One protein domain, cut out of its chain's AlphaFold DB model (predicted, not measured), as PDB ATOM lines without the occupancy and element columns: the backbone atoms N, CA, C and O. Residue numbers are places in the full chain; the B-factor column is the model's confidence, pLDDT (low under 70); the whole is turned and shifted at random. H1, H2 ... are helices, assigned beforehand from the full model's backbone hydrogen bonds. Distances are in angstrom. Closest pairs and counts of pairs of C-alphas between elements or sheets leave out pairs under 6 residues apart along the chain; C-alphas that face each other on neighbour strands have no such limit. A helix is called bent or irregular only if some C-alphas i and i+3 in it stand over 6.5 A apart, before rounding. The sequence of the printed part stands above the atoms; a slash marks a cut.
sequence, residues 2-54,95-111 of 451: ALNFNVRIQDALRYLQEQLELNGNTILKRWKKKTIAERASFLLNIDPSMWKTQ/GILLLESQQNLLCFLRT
ATOM      1  N   ALA A   2      28.127 -27.806  17.609       46.09
ATOM      2  CA  ALA A   2      27.182 -28.077  16.505       46.09
ATOM      3  C   ALA A   2      26.173 -29.225  16.757       46.09
ATOM      4  O   ALA A   2      24.999 -29.100  16.420       46.09
ATOM      5  N   LEU A   3      26.589 -30.310  17.427       50.69
ATOM      6  CA  LEU A   3      25.679 -31.407  17.803       50.69
ATOM      7  C   LEU A   3      24.526 -30.950  18.721       50.69
ATOM      8  O   LEU A   3      23.424 -31.475  18.619       50.69
ATOM      9  N   ASN A   4      24.760 -29.963  19.594       65.31
ATOM     10  CA  ASN A   4      23.749 -29.454  20.527       65.31
ATOM     11  C   ASN A   4      22.713 -28.575  19.797       65.31
ATOM     12  O   ASN A   4      21.521 -28.682  20.069       65.31
ATOM     13  N   PHE A   5      23.154 -27.788  18.804       64.38
ATOM     14  CA  PHE A   5      22.254 -27.029  17.924       64.38
ATOM     15  C   PHE A   5      21.317 -27.958  17.150       64.38
ATOM     16  O   PHE A   5      20.104 -27.779  17.192       64.38
ATOM     17  N   ASN A   6      21.860 -28.995  16.506       66.50
ATOM     18  CA  ASN A   6      21.056 -29.921  15.706       66.50
ATOM     19  C   ASN A   6      19.998 -30.660  16.532       66.50
ATOM     20  O   ASN A   6      18.857 -30.752  16.092       66.50
ATOM     21  N   VAL A   7      20.333 -31.135  17.737       72.38
ATOM     22  CA  VAL A   7      19.350 -31.794  18.617       72.38
ATOM     23  C   VAL A   7      18.214 -30.832  18.976       72.38
ATOM     24  O   VAL A   7      17.047 -31.171  18.802       72.38
ATOM     25  N   ARG A   8      18.537 -29.596  19.375       71.69
ATOM     26  CA  ARG A   8      17.530 -28.581  19.732       71.69
ATOM     27  C   ARG A   8      16.657 -28.158  18.552       71.69
ATOM     28  O   ARG A   8      15.455 -27.970  18.725       71.69
ATOM     29  N   ILE A   9      17.248 -28.021  17.365       70.81
ATOM     30  CA  ILE A   9      16.538 -27.729  16.113       70.81
ATOM     31  C   ILE A   9      15.543 -28.849  15.803       70.81
ATOM     32  O   ILE A   9      14.370 -28.568  15.570       70.81
ATOM     33  N   GLN A  10      15.983 -30.109  15.847       72.62
ATOM     34  CA  GLN A  10      15.127 -31.262  15.561       72.62
ATOM     35  C   GLN A  10      14.016 -31.428  16.603       72.62
ATOM     36  O   GLN A  10      12.871 -31.695  16.243       72.62
ATOM     37  N   ASP A  11      14.308 -31.193  17.884       79.69
ATOM     38  CA  ASP A  11      13.305 -31.223  18.950       79.69
ATOM     39  C   ASP A  11      12.236 -30.143  18.772       79.69
ATOM     40  O   ASP A  11      11.043 -30.420  18.909       79.69
ATOM     41  N   ALA A  12      12.646 -28.916  18.444       75.12
ATOM     42  CA  ALA A  12      11.717 -27.826  18.182       75.12
ATOM     43  C   ALA A  12      10.891 -28.073  16.909       75.12
ATOM     44  O   ALA A  12       9.687 -27.828  16.918       75.12
ATOM     45  N   LEU A  13      11.502 -28.601  15.843       71.88
ATOM     46  CA  LEU A  13      10.803 -28.967  14.608       71.88
ATOM     47  C   LEU A  13       9.752 -30.046  14.847       71.88
ATOM     48  O   LEU A  13       8.602 -29.855  14.465       71.88
ATOM     49  N   ARG A  14      10.128 -31.138  15.517       76.44
ATOM     50  CA  ARG A  14       9.212 -32.229  15.860       76.44
ATOM     51  C   ARG A  14       8.041 -31.724  16.695       76.44
ATOM     52  O   ARG A  14       6.893 -31.980  16.352       76.44
ATOM     53  N   TYR A  15       8.319 -30.925  17.727       84.56
ATOM     54  CA  TYR A  15       7.271 -30.307  18.536       84.56
ATOM     55  C   TYR A  15       6.325 -29.447  17.685       84.56
ATOM     56  O   TYR A  15       5.107 -29.567  17.789       84.56
ATOM     57  N   LEU A  16       6.867 -28.577  16.827       78.00
ATOM     58  CA  LEU A  16       6.064 -27.705  15.972       78.00
ATOM     59  C   LEU A  16       5.222 -28.501  14.971       78.00
ATOM     60  O   LEU A  16       4.059 -28.160  14.772       78.00
ATOM     61  N   GLN A  17       5.769 -29.565  14.384       75.06
ATOM     62  CA  GLN A  17       5.038 -30.467  13.493       75.06
ATOM     63  C   GLN A  17       3.868 -31.131  14.225       75.06
ATOM     64  O   GLN A  17       2.729 -31.004  13.777       75.06
ATOM     65  N   GLU A  18       4.112 -31.718  15.397       80.00
ATOM     66  CA  GLU A  18       3.064 -32.318  16.231       80.00
ATOM     67  C   GLU A  18       1.980 -31.293  16.606       80.00
ATOM     68  O   GLU A  18       0.782 -31.567  16.520       80.00
ATOM     69  N   GLN A  19       2.362 -30.071  16.993       82.19
ATOM     70  CA  GLN A  19       1.385 -29.034  17.328       82.19
ATOM     71  C   GLN A  19       0.599 -28.538  16.113       82.19
ATOM     72  O   GLN A  19      -0.587 -28.234  16.245       82.19
ATOM     73  N   LEU A  20       1.215 -28.449  14.937       77.12
ATOM     74  CA  LEU A  20       0.519 -28.062  13.713       77.12
ATOM     75  C   LEU A  20      -0.470 -29.141  13.270       77.12
ATOM     76  O   LEU A  20      -1.606 -28.808  12.929       77.12
ATOM     77  N   GLU A  21      -0.085 -30.416  13.339       74.06
ATOM     78  CA  GLU A  21      -0.966 -31.542  13.021       74.06
ATOM     79  C   GLU A  21      -2.167 -31.609  13.960       74.06
ATOM     80  O   GLU A  21      -3.304 -31.801  13.524       74.06
ATOM     81  N   LEU A  22      -1.925 -31.409  15.255       78.69
ATOM     82  CA  LEU A  22      -2.951 -31.623  16.262       78.69
ATOM     83  C   LEU A  22      -3.785 -30.370  16.584       78.69
ATOM     84  O   LEU A  22      -4.933 -30.489  17.000       78.69
ATOM     85  N   ASN A  23      -3.213 -29.169  16.455       80.38
ATOM     86  CA  ASN A  23      -3.825 -27.909  16.900       80.38
ATOM     87  C   ASN A  23      -3.835 -26.808  15.821       80.38
ATOM     88  O   ASN A  23      -4.255 -25.682  16.103       80.38
ATOM     89  N   GLY A  24      -3.412 -27.094  14.588       76.81
ATOM     90  CA  GLY A  24      -3.178 -26.099  13.539       76.81
ATOM     91  C   GLY A  24      -4.323 -25.113  13.276       76.81
ATOM     92  O   GLY A  24      -4.116 -23.897  13.245       76.81
ATOM     93  N   ASN A  25      -5.564 -25.600  13.177       76.19
ATOM     94  CA  ASN A  25      -6.741 -24.738  13.003       76.19
ATOM     95  C   ASN A  25      -6.997 -23.822  14.204       76.19
ATOM     96  O   ASN A  25      -7.386 -22.663  14.036       76.19
ATOM     97  N   THR A  26      -6.775 -24.323  15.418       79.75
ATOM     98  CA  THR A  26      -6.922 -23.547  16.653       79.75
ATOM     99  C   THR A  26      -5.863 -22.454  16.727       79.75
ATOM    100  O   THR A  26      -6.208 -21.310  17.030       79.75
ATOM    101  N   ILE A  27      -4.613 -22.773  16.371       80.69
ATOM    102  CA  ILE A  27      -3.507 -21.810  16.271       80.69
ATOM    103  C   ILE A  27      -3.886 -20.691  15.291       80.69
ATOM    104  O   ILE A  27      -3.902 -19.517  15.666       80.69
ATOM    105  N   LEU A  28      -4.307 -21.041  14.068       77.25
ATOM    106  CA  LEU A  28      -4.731 -20.069  13.055       77.25
ATOM    107  C   LEU A  28      -5.919 -19.214  13.511       77.25
ATOM    108  O   LEU A  28      -5.920 -17.999  13.314       77.25
ATOM    109  N   LYS A  29      -6.942 -19.822  14.123       80.31
ATOM    110  CA  LYS A  29      -8.140 -19.113  14.594       80.31
ATOM    111  C   LYS A  29      -7.801 -18.135  15.717       80.31
ATOM    112  O   LYS A  29      -8.266 -16.997  15.681       80.31
ATOM    113  N   ARG A  30      -6.990 -18.550  16.697       81.88
ATOM    114  CA  ARG A  30      -6.540 -17.684  17.799       81.88
ATOM    115  C   ARG A  30      -5.665 -16.543  17.284       81.88
ATOM    116  O   ARG A  30      -5.868 -15.407  17.701       81.88
ATOM    117  N   TRP A  31      -4.775 -16.807  16.326       83.25
ATOM    118  CA  TRP A  31      -3.953 -15.769  15.703       83.25
ATOM    119  C   TRP A  31      -4.783 -14.757  14.905       83.25
ATOM    120  O   TRP A  31      -4.651 -13.547  15.097       83.25
ATOM    121  N   LYS A  32      -5.697 -15.236  14.049       75.62
ATOM    122  CA  LYS A  32      -6.557 -14.373  13.223       75.62
ATOM    123  C   LYS A  32      -7.477 -13.481  14.057       75.62
ATOM    124  O   LYS A  32      -7.730 -12.357  13.639       75.62
ATOM    125  N   LYS A  33      -7.922 -13.949  15.229       80.94
ATOM    126  CA  LYS A  33      -8.746 -13.169  16.165       80.94
ATOM    127  C   LYS A  33      -8.013 -11.991  16.812       80.94
ATOM    128  O   LYS A  33      -8.682 -11.046  17.210       80.94
ATOM    129  N   LYS A  34      -6.680 -12.030  16.916       80.31
ATOM    130  CA  LYS A  34      -5.896 -10.914  17.463       80.31
ATOM    131  C   LYS A  34      -5.815  -9.771  16.451       80.31
ATOM    132  O   LYS A  34      -5.518 -10.006  15.273       80.31
ATOM    133  N   THR A  35      -6.023  -8.548  16.921       75.50
ATOM    134  CA  THR A  35      -5.749  -7.298  16.200       75.50
ATOM    135  C   THR A  35      -4.246  -7.104  15.980       75.50
ATOM    136  O   THR A  35      -3.418  -7.798  16.567       75.50
ATOM    137  N   ILE A  36      -3.861  -6.147  15.131       64.19
ATOM    138  CA  ILE A  36      -2.444  -5.857  14.856       64.19
ATOM    139  C   ILE A  36      -1.703  -5.433  16.136       64.19
ATOM    140  O   ILE A  36      -0.613  -5.938  16.391       64.19
ATOM    141  N   ALA A  37      -2.310  -4.575  16.965       68.00
ATOM    142  CA  ALA A  37      -1.719  -4.133  18.230       68.00
ATOM    143  C   ALA A  37      -1.530  -5.306  19.208       68.00
ATOM    144  O   ALA A  37      -0.447  -5.485  19.757       68.00
ATOM    145  N   GLU A  38      -2.540  -6.170  19.348       74.88
ATOM    146  CA  GLU A  38      -2.446  -7.365  20.195       74.88
ATOM    147  C   GLU A  38      -1.397  -8.359  19.689       74.88
ATOM    148  O   GLU A  38      -0.738  -9.005  20.498       74.88
ATOM    149  N   ARG A  39      -1.224  -8.496  18.367       80.75
ATOM    150  CA  ARG A  39      -0.158  -9.326  17.784       80.75
ATOM    151  C   ARG A  39       1.218  -8.745  18.083       80.75
ATOM    152  O   ARG A  39       2.087  -9.500  18.494       80.75
ATOM    153  N   ALA A  40       1.407  -7.437  17.924       69.31
ATOM    154  CA  ALA A  40       2.676  -6.776  18.223       69.31
ATOM    155  C   ALA A  40       3.058  -6.932  19.703       69.31
ATOM    156  O   ALA A  40       4.149  -7.405  20.006       69.31
ATOM    157  N   SER A  41       2.135  -6.640  20.629       78.25
ATOM    158  CA  SER A  41       2.357  -6.856  22.064       78.25
ATOM    159  C   SER A  41       2.607  -8.329  22.398       78.25
ATOM    160  O   SER A  41       3.459  -8.640  23.222       78.25
ATOM    161  N   PHE A  42       1.901  -9.255  21.743       82.00
ATOM    162  CA  PHE A  42       2.103 -10.691  21.937       82.00
ATOM    163  C   PHE A  42       3.493 -11.158  21.480       82.00
ATOM    164  O   PHE A  42       4.126 -11.929  22.193       82.00
ATOM    165  N   LEU A  43       3.983 -10.673  20.334       79.06
ATOM    166  CA  LEU A  43       5.321 -10.990  19.823       79.06
ATOM    167  C   LEU A  43       6.423 -10.396  20.716       79.06
ATOM    168  O   LEU A  43       7.352 -11.114  21.074       79.06
ATOM    169  N   LEU A  44       6.264  -9.149  21.175       78.44
ATOM    170  CA  LEU A  44       7.186  -8.507  22.128       78.44
ATOM    171  C   LEU A  44       7.208  -9.202  23.499       78.44
ATOM    172  O   LEU A  44       8.226  -9.211  24.178       78.44
ATOM    173  N   ASN A  45       6.101  -9.823  23.911       82.75
ATOM    174  CA  ASN A  45       6.071 -10.644  25.123       82.75
ATOM    175  C   ASN A  45       6.798 -11.989  24.956       82.75
ATOM    176  O   ASN A  45       7.086 -12.648  25.955       82.75
ATOM    177  N   ILE A  46       6.991 -12.471  23.728       81.50
ATOM    178  CA  ILE A  46       7.720 -13.718  23.444       81.50
ATOM    179  C   ILE A  46       9.208 -13.427  23.330       81.50
ATOM    180  O   ILE A  46      10.014 -14.154  23.899       81.50
ATOM    181  N   ASP A  47       9.546 -12.346  22.641       77.62
ATOM    182  CA  ASP A  47      10.907 -11.864  22.514       77.62
ATOM    183  C   ASP A  47      10.933 -10.360  22.826       77.62
ATOM    184  O   ASP A  47      10.654  -9.539  21.951       77.62
ATOM    185  N   PRO A  48      11.264  -9.976  24.073       78.75
ATOM    186  CA  PRO A  48      11.390  -8.571  24.458       78.75
ATOM    187  C   PRO A  48      12.513  -7.834  23.724       78.75
ATOM    188  O   PRO A  48      12.512  -6.604  23.702       78.75
ATOM    189  N   SER A  49      13.464  -8.575  23.143       67.19
ATOM    190  CA  SER A  49      14.538  -8.030  22.310       67.19
ATOM    191  C   SER A  49      14.128  -7.859  20.844       67.19
ATOM    192  O   SER A  49      14.870  -7.260  20.066       67.19
ATOM    193  N   MET A  50      12.925  -8.313  20.472       62.03
ATOM    194  CA  MET A  50      12.359  -8.094  19.149       62.03
ATOM    195  C   MET A  50      12.158  -6.599  18.902       62.03
ATOM    196  O   MET A  50      11.587  -5.865  19.712       62.03
ATOM    197  N   TRP A  51      12.614  -6.144  17.740       55.59
ATOM    198  CA  TRP A  51      12.512  -4.748  17.345       55.59
ATOM    199  C   TRP A  51      11.047  -4.302  17.269       55.59
ATOM    200  O   TRP A  51      10.202  -4.954  16.656       55.59
ATOM    201  N   LYS A  52      10.743  -3.164  17.903       51.12
ATOM    202  CA  LYS A  52       9.379  -2.604  17.980       51.12
ATOM    203  C   LYS A  52       8.883  -2.047  16.641       51.12
ATOM    204  O   LYS A  52       7.687  -1.813  16.478       51.12
ATOM    205  N   THR A  53       9.790  -1.836  15.695       45.84
ATOM    206  CA  THR A  53       9.542  -1.320  14.349       45.84
ATOM    207  C   THR A  53       9.950  -2.358  13.306       45.84
ATOM    208  O   THR A  53      10.888  -3.122  13.505       45.84
ATOM    209  N   GLN A  54       9.252  -2.377  12.163       44.84
ATOM    210  CA  GLN A  54       9.529  -3.285  11.033       44.84
ATOM    211  C   GLN A  54      10.957  -3.139  10.473       44.84
ATOM    212  O   GLN A  54      11.481  -4.045   9.830       44.84
ATOM    213  N   GLY A  95      28.144 -21.581   8.953       53.91
ATOM    214  CA  GLY A  95      27.377 -22.758   9.363       53.91
ATOM    215  C   GLY A  95      26.884 -22.644  10.806       53.91
ATOM    216  O   GLY A  95      25.718 -22.915  11.083       53.91
ATOM    217  N   ILE A  96      27.735 -22.160  11.714       60.53
ATOM    218  CA  ILE A  96      27.364 -21.939  13.120       60.53
ATOM    219  C   ILE A  96      26.296 -20.845  13.240       60.53
ATOM    220  O   ILE A  96      25.280 -21.082  13.884       60.53
ATOM    221  N   LEU A  97      26.468 -19.700  12.571       58.53
ATOM    222  CA  LEU A  97      25.478 -18.614  12.567       58.53
ATOM    223  C   LEU A  97      24.143 -19.044  11.954       58.53
ATOM    224  O   LEU A  97      23.085 -18.623  12.421       58.53
ATOM    225  N   LEU A  98      24.170 -19.887  10.919       61.81
ATOM    226  CA  LEU A  98      22.958 -20.436  10.318       61.81
ATOM    227  C   LEU A  98      22.229 -21.356  11.302       61.81
ATOM    228  O   LEU A  98      21.026 -21.196  11.497       61.81
ATOM    229  N   LEU A  99      22.948 -22.282  11.943       67.81
ATOM    230  CA  LEU A  99      22.385 -23.186  12.948       67.81
ATOM    231  C   LEU A  99      21.865 -22.420  14.171       67.81
ATOM    232  O   LEU A  99      20.789 -22.724  14.681       67.81
ATOM    233  N   GLU A 100      22.579 -21.391  14.614       70.62
ATOM    234  CA  GLU A 100      22.150 -20.512  15.699       70.62
ATOM    235  C   GLU A 100      20.886 -19.732  15.322       70.62
ATOM    236  O   GLU A 100      19.914 -19.724  16.077       70.62
ATOM    237  N   SER A 101      20.845 -19.156  14.118       70.44
ATOM    238  CA  SER A 101      19.665 -18.452  13.601       70.44
ATOM    239  C   SER A 101      18.460 -19.385  13.477       70.44
ATOM    240  O   SER A 101      17.353 -19.023  13.873       70.44
ATOM    241  N   GLN A 102      18.666 -20.604  12.968       70.75
ATOM    242  CA  GLN A 102      17.629 -21.632  12.871       70.75
ATOM    243  C   GLN A 102      17.118 -22.046  14.250       70.75
ATOM    244  O   GLN A 102      15.906 -22.100  14.455       70.75
ATOM    245  N   GLN A 103      18.016 -22.298  15.206       75.25
ATOM    246  CA  GLN A 103      17.629 -22.631  16.574       75.25
ATOM    247  C   GLN A 103      16.828 -21.489  17.204       75.25
ATOM    248  O   GLN A 103      15.766 -21.737  17.769       75.25
ATOM    249  N   ASN A 104      17.297 -20.245  17.085       76.31
ATOM    250  CA  ASN A 104      16.625 -19.079  17.655       76.31
ATOM    251  C   ASN A 104      15.229 -18.888  17.050       76.31
ATOM    252  O   ASN A 104      14.261 -18.715  17.791       76.31
ATOM    253  N   LEU A 105      15.097 -19.017  15.726       78.81
ATOM    254  CA  LEU A 105      13.807 -18.943  15.041       78.81
ATOM    255  C   LEU A 105      12.853 -20.057  15.492       78.81
ATOM    256  O   LEU A 105      11.685 -19.797  15.771       78.81
ATOM    257  N   LEU A 106      13.327 -21.299  15.580       77.44
ATOM    258  CA  LEU A 106      12.489 -22.438  15.962       77.44
ATOM    259  C   LEU A 106      12.082 -22.393  17.437       77.44
ATOM    260  O   LEU A 106      10.930 -22.680  17.758       77.44
ATOM    261  N   CYS A 107      12.979 -21.976  18.329       81.38
ATOM    262  CA  CYS A 107      12.659 -21.723  19.733       81.38
ATOM    263  C   CYS A 107      11.639 -20.589  19.885       81.38
ATOM    264  O   CYS A 107      10.702 -20.699  20.682       81.38
ATOM    265  N   PHE A 108      11.783 -19.520  19.099       83.69
ATOM    266  CA  PHE A 108      10.814 -18.431  19.052       83.69
ATOM    267  C   PHE A 108       9.435 -18.935  18.608       83.69
ATOM    268  O   PHE A 108       8.441 -18.715  19.301       83.69
ATOM    269  N   LEU A 109       9.373 -19.675  17.496       83.44
ATOM    270  CA  LEU A 109       8.131 -20.249  16.972       83.44
ATOM    271  C   LEU A 109       7.490 -21.228  17.957       83.44
ATOM    272  O   LEU A 109       6.273 -21.212  18.132       83.44
ATOM    273  N   ARG A 110       8.291 -22.052  18.635       87.12
ATOM    274  CA  ARG A 110       7.814 -22.963  19.679       87.12
ATOM    275  C   ARG A 110       7.167 -22.201  20.831       87.12
ATOM    276  O   ARG A 110       6.008 -22.461  21.140       87.12
ATOM    277  N   THR A 111       7.869 -21.218  21.398       85.94
ATOM    278  CA  THR A 111       7.339 -20.363  22.476       85.94
ATOM    279  C   THR A 111       6.067 -19.634  22.031       85.94
ATOM    280  O   THR A 111       5.113 -19.489  22.795       85.94
TER     281      THR A 111
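What this domain is: This is residues 2 to 54 and 95 to 111 of the 451 residues of an uncharacterized protein of Rhynchosporium agropyri (UniProt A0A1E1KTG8). One long helix, H1, is sharply bent into an L; H3 lies side by side with its long arm H1a on the inside of the L, and H2, after the short arm H1b, folds back to bring its last residues near the last residues of H3. The result is a flat, open hook of helices with few contacts apart from that between H1a and H3. The printed part has 70 residues with three named helices, H1, H2 and H3 in chain order, and no named strand; the class is all helix. It is loose, with a radius of gyration of the C-alphas of 14.0 A, and spans 39 by 32 by 15 A.

Where its parts are: Find C-alpha 2 at (27.182, -28.077, 16.505), where H1, residues 2 to 33, begins. By its hydrogen bonds it was assigned as one helix, but it is bent: C-alphas 22 and 25 are 8.5 A apart. Arm H1a, residues 2 to 22, is 30.3 A long, and arm H1b, residues 25 to 33, 12.2 A. Next look at H2, residues 36 to 46, 15.5 A long. H3, residues 95 to 111, runs 24.1 A to C-alpha 111 at (7.339, -20.363, 22.476).

How they stand to each other: Start at H1a, which is about perpendicular to H1b, at 87 degrees. H1a touches H3 the same way at a shallow tilt of 32 degrees, only just short of steep; their closest C-alphas, Ile 9 and Gln 103, are 5.2 A apart. H2 and H3 are close but not clearly touching, with the C-alphas of Ile 46 and Thr 111 closest at 6.7 A. H1a and H2 are apart, as are H1b and H3. In H1a, H1b, H2 and H3 every O i to N i+4 pair is within hydrogen-bond range.

The domain as a whole: The C-alphas of Leu 3 and Thr 35, the two farthest apart, are 39.6 A apart. Residues 55 to 94 are not printed, and C-alphas 54 and 95 are 26.5 A apart across the cut. The link from H1 to H2 is tight. Look for low pLDDT, under 70, at residues 2 to 6, 36 to 37, 40, 49 to 54 and 95 to 99.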